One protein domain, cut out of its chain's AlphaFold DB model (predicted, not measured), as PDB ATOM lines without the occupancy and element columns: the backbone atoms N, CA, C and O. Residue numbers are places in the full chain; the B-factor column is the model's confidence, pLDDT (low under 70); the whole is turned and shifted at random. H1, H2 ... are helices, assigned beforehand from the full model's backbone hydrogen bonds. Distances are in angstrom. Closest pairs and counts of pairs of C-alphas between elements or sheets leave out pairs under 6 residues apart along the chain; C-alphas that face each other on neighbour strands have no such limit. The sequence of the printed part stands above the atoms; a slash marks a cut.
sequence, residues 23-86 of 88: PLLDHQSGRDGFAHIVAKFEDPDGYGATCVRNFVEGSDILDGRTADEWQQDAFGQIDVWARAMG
ATOM      1  N   PRO A  23     144.785 174.125  62.345       93.44
ATOM      2  CA  PRO A  23     144.941 175.465  62.920       93.44
ATOM      3  C   PRO A  23     146.086 175.578  63.938       93.44
ATOM      4  O   PRO A  23     146.640 176.653  64.132       93.44
ATOM      5  N   LEU A  24     146.508 174.474  64.566       94.00
ATOM      6  CA  LEU A  24     147.655 174.496  65.478       94.00
ATOM      7  C   LEU A  24     148.975 174.804  64.755       94.00
ATOM      8  O   LEU A  24     149.928 175.234  65.400       94.00
ATOM      9  N   LEU A  25     149.026 174.643  63.427       94.94
ATOM     10  CA  LEU A  25     150.165 175.062  62.613       94.94
ATOM     11  C   LEU A  25     150.295 176.586  62.508       94.94
ATOM     12  O   LEU A  25     151.307 177.054  61.998       94.94
ATOM     13  N   ASP A  26     149.344 177.381  62.997       96.12
ATOM     14  CA  ASP A  26     149.516 178.837  63.101       96.12
ATOM     15  C   ASP A  26     150.378 179.234  64.313       96.12
ATOM     16  O   ASP A  26     150.902 180.347  64.377       96.12
ATOM     17  N   HIS A  27     150.596 178.308  65.250       97.56
ATOM     18  CA  HIS A  27     151.470 178.494  66.403       97.56
ATOM     19  C   HIS A  27     152.827 177.824  66.170       97.56
ATOM     20  O   HIS A  27     152.894 176.658  65.782       97.56
ATOM     21  N   GLN A  28     153.922 178.531  66.475       97.19
ATOM     22  CA  GLN A  28     155.282 178.002  66.305       97.19
ATOM     23  C   GLN A  28     155.485 176.676  67.053       97.19
ATOM     24  O   GLN A  28     155.943 175.705  66.464       97.19
ATOM     25  N   SER A  29     155.045 176.597  68.311       97.19
ATOM     26  CA  SER A  29     155.126 175.367  69.108       97.19
ATOM     27  C   SER A  29     154.340 174.203  68.501       97.19
ATOM     28  O   SER A  29     154.751 173.050  68.629       97.19
ATOM     29  N   GLY A  30     153.226 174.490  67.821       96.12
ATOM     30  CA  GLY A  30     152.471 173.496  67.072       96.12
ATOM     31  C   GLY A  30     153.274 172.981  65.884       96.12
ATOM     32  O   GLY A  30     153.461 171.772  65.764       96.12
ATOM     33  N   ARG A  31     153.815 173.882  65.052       96.44
ATOM     34  CA  ARG A  31     154.689 173.512  63.922       96.44
ATOM     35  C   ARG A  31     155.852 172.637  64.372       96.44
ATOM     36  O   ARG A  31     156.061 171.582  63.783       96.44
ATOM     37  N   ASP A  32     156.551 173.044  65.427       97.50
ATOM     38  CA  ASP A  32     157.712 172.320  65.945       97.50
ATOM     39  C   ASP A  32     157.313 170.927  66.445       97.50
ATOM     40  O   ASP A  32     157.924 169.924  66.075       97.50
ATOM     41  N   GLY A  33     156.228 170.836  67.222       96.62
ATOM     42  CA  GLY A  33     155.711 169.562  67.719       96.62
ATOM     43  C   GLY A  33     155.334 168.598  66.593       96.62
ATOM     44  O   GLY A  33     155.729 167.431  66.617       96.62
ATOM     45  N   PHE A  34     154.619 169.082  65.577       96.25
ATOM     46  CA  PHE A  34     154.253 168.265  64.421       96.25
ATOM     47  C   PHE A  34     155.469 167.881  63.572       96.25
ATOM     48  O   PHE A  34     155.580 166.721  63.175       96.25
ATOM     49  N   ALA A  35     156.421 168.795  63.364       95.81
ATOM     50  CA  ALA A  35     157.673 168.500  62.673       95.81
ATOM     51  C   ALA A  35     158.476 167.404  63.395       95.81
ATOM     52  O   ALA A  35     158.972 166.483  62.751       95.81
ATOM     53  N   HIS A  36     158.536 167.428  64.730       96.81
ATOM     54  CA  HIS A  36     159.183 166.373  65.512       96.81
ATOM     55  C   HIS A  36     158.498 165.010  65.383       96.81
ATOM     56  O   HIS A  36     159.179 163.987  65.434       96.81
ATOM     57  N   ILE A  37     157.171 164.969  65.224       95.00
ATOM     58  CA  ILE A  37     156.464 163.716  64.931       95.00
ATOM     59  C   ILE A  37     156.868 163.224  63.543       95.00
ATOM     60  O   ILE A  37     157.326 162.094  63.420       95.00
ATOM     61  N   VAL A  38     156.757 164.075  62.518       96.62
ATOM     62  CA  VAL A  38     157.073 163.721  61.124       96.62
ATOM     63  C   VAL A  38     158.519 163.240  60.972       96.62
ATOM     64  O   VAL A  38     158.753 162.237  60.299       96.62
ATOM     65  N   ALA A  39     159.470 163.882  61.653       97.06
ATOM     66  CA  ALA A  39     160.884 163.506  61.640       97.06
ATOM     67  C   ALA A  39     161.128 162.061  62.117       97.06
ATOM     68  O   ALA A  39     162.032 161.381  61.641       97.06
ATOM     69  N   LYS A  40     160.297 161.534  63.028       96.94
ATOM     70  CA  LYS A  40     160.424 160.141  63.494       96.94
ATOM     71  C   LYS A  40     160.040 159.111  62.427       96.94
ATOM     72  O   LYS A  40     160.385 157.944  62.589       96.94
ATOM     73  N   PHE A  41     159.343 159.525  61.370       97.75
ATOM     74  CA  PHE A  41     158.808 158.670  60.307       97.75
ATOM     75  C   PHE A  41     159.313 159.112  58.919       97.75
ATOM     76  O   PHE A  41     158.562 159.119  57.943       97.75
ATOM     77  N   GLU A  42     160.559 159.581  58.809       95.75
ATOM     78  CA  GLU A  42     161.205 159.906  57.516       95.75
ATOM     79  C   GLU A  42     161.621 158.674  56.716       95.75
ATOM     80  O   GLU A  42     161.617 158.716  55.490       95.75
ATOM     81  N   ASP A  43     161.886 157.571  57.406       96.69
ATOM     82  CA  ASP A  43     162.301 156.299  56.831       96.69
ATOM     83  C   ASP A  43     161.433 155.173  57.430       96.69
ATOM     84  O   ASP A  43     161.105 155.249  58.624       96.69
ATOM     85  N   PRO A  44     161.019 154.154  56.651       95.50
ATOM     86  CA  PRO A  44     160.282 153.003  57.177       95.50
ATOM     87  C   PRO A  44     161.054 152.219  58.247       95.50
ATOM     88  O   PRO A  44     160.409 151.632  59.108       95.50
ATOM     89  N   ASP A  45     162.387 152.247  58.248       96.81
ATOM     90  CA  ASP A  45     163.259 151.699  59.298       96.81
ATOM     91  C   ASP A  45     163.658 152.760  60.344       96.81
ATOM     92  O   ASP A  45     164.406 152.496  61.291       96.81
ATOM     93  N   GLY A  46     163.119 153.975  60.220       94.69
ATOM     94  CA  GLY A  46     163.305 155.076  61.154       94.69
ATOM     95  C   GLY A  46     162.736 154.796  62.548       94.69
ATOM     96  O   GLY A  46     161.974 153.854  62.782       94.69
ATOM     97  N   TYR A  47     163.100 155.655  63.505       97.25
ATOM     98  CA  TYR A  47     162.804 155.451  64.928       97.25
ATOM     99  C   TYR A  47     161.314 155.213  65.210       97.25
ATOM    100  O   TYR A  47     160.967 154.275  65.920       97.25
ATOM    101  N   GLY A  48     160.425 156.038  64.650       96.81
ATOM    102  CA  GLY A  48     158.985 155.956  64.896       96.81
ATOM    103  C   GLY A  48     158.376 154.642  64.416       96.81
ATOM    104  O   GLY A  48     157.667 153.984  65.175       96.81
ATOM    105  N   ALA A  49     158.691 154.234  63.187       97.12
ATOM    106  CA  ALA A  49     158.175 153.006  62.592       97.12
ATOM    107  C   ALA A  49     158.733 151.756  63.302       97.12
ATOM    108  O   ALA A  49     157.966 150.876  63.698       97.12
ATOM    109  N   THR A  50     160.038 151.729  63.584       97.50
ATOM    110  CA  THR A  50     160.672 150.637  64.342       97.50
ATOM    111  C   THR A  50     160.133 150.534  65.776       97.50
ATOM    112  O   THR A  50     159.945 149.432  66.291       97.50
ATOM    113  N   CYS A  51     159.827 151.656  66.439       96.88
ATOM    114  CA  CYS A  51     159.171 151.635  67.749       96.88
ATOM    115  C   CYS A  51     157.803 150.943  67.703       96.88
ATOM    116  O   CYS A  51     157.483 150.202  68.630       96.88
ATOM    117  N   VAL A  52     157.014 151.154  66.642       95.94
ATOM    118  CA  VAL A  52     155.733 150.453  66.465       95.94
ATOM    119  C   VAL A  52     155.958 148.958  66.278       95.94
ATOM    120  O   VAL A  52     155.295 148.186  66.966       95.94
ATOM    121  N   ARG A  53     156.923 148.549  65.437       95.62
ATOM    122  CA  ARG A  53     157.296 147.132  65.266       95.62
ATOM    123  C   ARG A  53     157.586 146.473  66.614       95.62
ATOM    124  O   ARG A  53     156.924 145.512  66.992       95.62
ATOM    125  N   ASN A  54     158.519 147.049  67.367       95.19
ATOM    126  CA  ASN A  54     158.959 146.492  68.645       95.19
ATOM    127  C   ASN A  54     157.819 146.452  69.677       95.19
ATOM    128  O   ASN A  54     157.737 145.527  70.482       95.19
ATOM    129  N   PHE A  55     156.938 147.461  69.671       93.81
ATOM    130  CA  PHE A  55     155.774 147.494  70.553       93.81
ATOM    131  C   PHE A  55     154.810 146.345  70.254       93.81
ATOM    132  O   PHE A  55     154.395 145.653  71.182       93.81
ATOM    133  N   VAL A  56     154.482 146.120  68.977       92.12
ATOM    134  CA  VAL A  56     153.548 145.051  68.612       92.12
ATOM    135  C   VAL A  56     154.164 143.663  68.783       92.12
ATOM    136  O   VAL A  56     153.460 142.770  69.232       92.12
ATOM    137  N   GLU A  57     155.466 143.487  68.529       91.69
ATOM    138  CA  GLU A  57     156.197 142.235  68.810       91.69
ATOM    139  C   GLU A  57     156.187 141.873  70.296       91.69
ATOM    140  O   GLU A  57     156.073 140.704  70.653       91.69
ATOM    141  N   GLY A  58     156.298 142.878  71.166       87.75
ATOM    142  CA  GLY A  58     156.262 142.705  72.617       87.75
ATOM    143  C   GLY A  58     154.857 142.541  73.202       87.75
ATOM    144  O   GLY A  58     154.715 142.563  74.424       87.75
ATOM    145  N   SER A  59     153.820 142.425  72.370       84.44
ATOM    146  CA  SER A  59     152.421 142.413  72.804       84.44
ATOM    147  C   SER A  59     151.590 141.363  72.057       84.44
ATOM    148  O   SER A  59     151.882 141.016  70.920       84.44
ATOM    149  N   ASP A  60     150.484 140.916  72.652       77.38
ATOM    150  CA  ASP A  60     149.569 139.945  72.025       77.38
ATOM    151  C   ASP A  60     148.554 140.594  71.049       77.38
ATOM    152  O   ASP A  60     147.509 140.017  70.748       77.38
ATOM    153  N   ILE A  61     148.812 141.810  70.550       78.12
ATOM    154  CA  ILE A  61     147.823 142.618  69.799       78.12
ATOM    155  C   ILE A  61     147.965 142.532  68.274       78.12
ATOM    156  O   ILE A  61     147.406 143.355  67.550       78.12
ATOM    157  N   LEU A  62     148.714 141.553  67.764       75.00
ATOM    158  CA  LEU A  62     149.074 141.498  66.344       75.00
ATOM    159  C   LEU A  62     147.867 141.353  65.396       75.00
ATOM    160  O   LEU A  62     147.984 141.732  64.234       75.00
ATOM    161  N   ASP A  63     146.705 140.895  65.884       78.31
ATOM    162  CA  ASP A  63     145.413 140.870  65.165       78.31
ATOM    163  C   ASP A  63     145.522 140.319  63.726       78.31
ATOM    164  O   ASP A  63     145.013 140.878  62.755       78.31
ATOM    165  N   GLY A  64     146.287 139.232  63.571       84.44
ATOM    166  CA  GLY A  64     146.506 138.559  62.287       84.44
ATOM    167  C   GLY A  64     147.467 139.258  61.315       84.44
ATOM    168  O   GLY A  64     147.616 138.777  60.192       84.44
ATOM    169  N   ARG A  65     148.124 140.349  61.721       89.94
ATOM    170  CA  ARG A  65     149.171 141.046  60.956       89.94
ATOM    171  C   ARG A  65     150.560 140.761  61.511       89.94
ATOM    172  O   ARG A  65     150.720 140.514  62.704       89.94
ATOM    173  N   THR A  66     151.578 140.822  60.659       94.06
ATOM    174  CA  THR A  66     152.974 140.724  61.113       94.06
ATOM    175  C   THR A  66     153.464 142.052  61.689       94.06
ATOM    176  O   THR A  66     152.908 143.115  61.411       94.06
ATOM    177  N   ALA A  67     154.534 142.010  62.484       94.62
ATOM    178  CA  ALA A  67     155.155 143.221  63.012       94.62
ATOM    179  C   ALA A  67     155.656 144.161  61.900       94.62
ATOM    180  O   ALA A  67     155.472 145.373  61.990       94.62
ATOM    181  N   ASP A  68     156.195 143.602  60.815       96.00
ATOM    182  CA  ASP A  68     156.605 144.362  59.629       96.00
ATOM    183  C   ASP A  68     155.411 145.028  58.930       96.00
ATOM    184  O   ASP A  68     155.498 146.179  58.501       96.00
ATOM    185  N   GLU A  69     154.261 144.344  58.849       95.38
ATOM    186  CA  GLU A  69     153.032 144.942  58.313       95.38
ATOM    187  C   GLU A  69     152.574 146.133  59.174       95.38
ATOM    188  O   GLU A  69     152.148 147.151  58.628       95.38
ATOM    189  N   TRP A  70     152.708 146.051  60.501       95.19
ATOM    190  CA  TRP A  70     152.428 147.167  61.412       95.19
ATOM    191  C   TRP A  70     153.428 148.322  61.280       95.19
ATOM    192  O   TRP A  70     153.015 149.483  61.296       95.19
ATOM    193  N   GLN A  71     154.720 148.026  61.112       96.81
ATOM    194  CA  GLN A  71     155.761 149.027  60.850       96.81
ATOM    195  C   GLN A  71     155.438 149.828  59.582       96.81
ATOM    196  O   GLN A  71     155.385 151.061  59.608       96.81
ATOM    197  N   GLN A  72     155.174 149.117  58.482       97.56
ATOM    198  CA  GLN A  72     154.894 149.718  57.182       97.56
ATOM    199  C   GLN A  72     153.599 150.543  57.189       97.56
ATOM    200  O   GLN A  72     153.540 151.616  56.583       97.56
ATOM    201  N   ASP A  73     152.566 150.058  57.880       95.19
ATOM    202  CA  ASP A  73     151.279 150.740  58.027       95.19
ATOM    203  C   ASP A  73     151.416 152.037  58.839       95.19
ATOM    204  O   ASP A  73     150.950 153.092  58.404       95.19
ATOM    205  N   ALA A  74     152.133 152.002  59.967       95.69
ATOM    206  CA  ALA A  74     152.388 153.192  60.775       95.69
ATOM    207  C   ALA A  74     153.170 154.265  60.002       95.69
ATOM    208  O   ALA A  74     152.788 155.437  60.021       95.69
ATOM    209  N   PHE A  75     154.221 153.868  59.276       97.81
ATOM    210  CA  PHE A  75     154.959 154.773  58.392       97.81
ATOM    211  C   PHE A  75     154.041 155.402  57.332       97.81
ATOM    212  O   PHE A  75     153.993 156.627  57.200       97.81
ATOM    213  N   GLY A  76     153.266 154.582  56.616       96.00
ATOM    214  CA  GLY A  76     152.370 155.055  55.559       96.00
ATOM    215  C   GLY A  76     151.278 155.999  56.068       96.00
ATOM    216  O   GLY A  76     150.995 157.016  55.434       96.00
ATOM    217  N   GLN A  77     150.688 155.714  57.230       94.81
ATOM    218  CA  GLN A  77     149.666 156.575  57.828       94.81
ATOM    219  C   GLN A  77     150.218 157.945  58.227       94.81
ATOM    220  O   GLN A  77     149.570 158.958  57.953       94.81
ATOM    221  N   ILE A  78     151.411 157.996  58.828       95.56
ATOM    222  CA  ILE A  78     152.052 159.268  59.178       95.56
ATOM    223  C   ILE A  78     152.456 160.047  57.922       95.56
ATOM    224  O   ILE A  78     152.290 161.264  57.911       95.56
ATOM    225  N   ASP A  79     152.906 159.387  56.849       95.25
ATOM    226  CA  ASP A  79     153.226 160.071  55.586       95.25
ATOM    227  C   ASP A  79     151.983 160.715  54.950       95.25
ATOM    228  O   ASP A  79     151.994 161.902  54.614       95.25
ATOM    229  N   VAL A  80     150.872 159.973  54.856       94.75
ATOM    230  CA  VAL A  80     149.592 160.500  54.348       94.75
ATOM    231  C   VAL A  80     149.108 161.672  55.201       94.75
ATOM    232  O   VAL A  80     148.673 162.700  54.675       94.75
ATOM    233  N   TRP A  81     149.209 161.536  56.520       93.44
ATOM    234  CA  TRP A  81     148.842 162.582  57.460       93.44
ATOM    235  C   TRP A  81     149.710 163.840  57.322       93.44
ATOM    236  O   TRP A  81     149.176 164.949  57.245       93.44
ATOM    237  N   ALA A  82     151.033 163.686  57.232       93.75
ATOM    238  CA  ALA A  82     151.980 164.789  57.094       93.75
ATOM    239  C   ALA A  82     151.722 165.597  55.815       93.75
ATOM    240  O   ALA A  82     151.680 166.829  55.863       93.75
ATOM    241  N   ARG A  83     151.458 164.914  54.692       93.00
ATOM    242  CA  ARG A  83     151.065 165.555  53.425       93.00
ATOM    243  C   ARG A  83     149.744 166.311  53.554       93.00
ATOM    244  O   ARG A  83     149.640 167.450  53.111       93.00
ATOM    245  N   ALA A  84     148.740 165.719  54.206       91.25
ATOM    246  CA  ALA A  84     147.450 166.380  54.432       91.25
ATOM    247  C   ALA A  84     147.572 167.650  55.302       91.25
ATOM    248  O   ALA A  84     146.804 168.602  55.135       91.25
ATOM    249  N   MET A  85     148.556 167.679  56.204       90.94
ATOM    250  CA  MET A  85     148.884 168.828  57.053       90.94
ATOM    251  C   MET A  85     149.791 169.864  56.363       90.94
ATOM    252  O   MET A  85     149.964 170.952  56.904       90.94
ATOM    253  N   GLY A  86     150.330 169.573  55.174       91.94
ATOM    254  CA  GLY A  86     151.260 170.457  54.458       91.94
ATOM    255  C   GLY A  86     152.674 170.480  55.047       91.94
ATOM    256  O   GLY A  86     153.364 171.491  54.945       91.94
TER     257      GLY A  86
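AT A GLANCE: This is residues 23 to 86 of the 88 residues of an uncharacterized protein of Novosphingobium sp. Rr 2-17 (UniProt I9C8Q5). In this rod of helices, H2 and H3 follow one another along the length, the longer H4 folds back beside H3 toward H2, and short H1 sits where H2 begins. The printed part, 64 residues, has four named helices, H1 to H4 in order, and no named strand: all helix. It is loose, with a radius of gyration of the C-alphas of 13.4 A, spanning 40 by 19 by 18 A.

HOW THE PARTS SIT: H1, residues 23 to 26, and H2, residues 28 to 39, only just touch, only at the corner, with 3 pairs of C-alphas within 8 A; the closest, Leu 25 and Arg 31, are 5.0 A apart. H3, residues 47 to 57, and residues 67 to 75 of H4, residues 67 to 85, touch; H3 and H4 form a helical hairpin, opposite ways at a steep tilt of 39 degrees, the closest C-alphas, Ala 49 and Gln 71, 5.0 A apart. H4 only just touches H2, with 3 pairs within 8 A, at Val 38 alone of H2; its closest C-alpha, Ala 82, is 6.6 A away. In H2, H3 and H4 every O i to N i+4 pair is within hydrogen-bond range; H1 is too short for one.

IN THESE COORDINATES: H1 begins at C-alpha 23 (144.941, 175.465, 62.920). H4, 27.0 A long, ends at C-alpha 85 (148.884, 168.828, 57.053).

THE WHOLE: The printed part has no cut and no long link; no printed residue is under 70 in pLDDT.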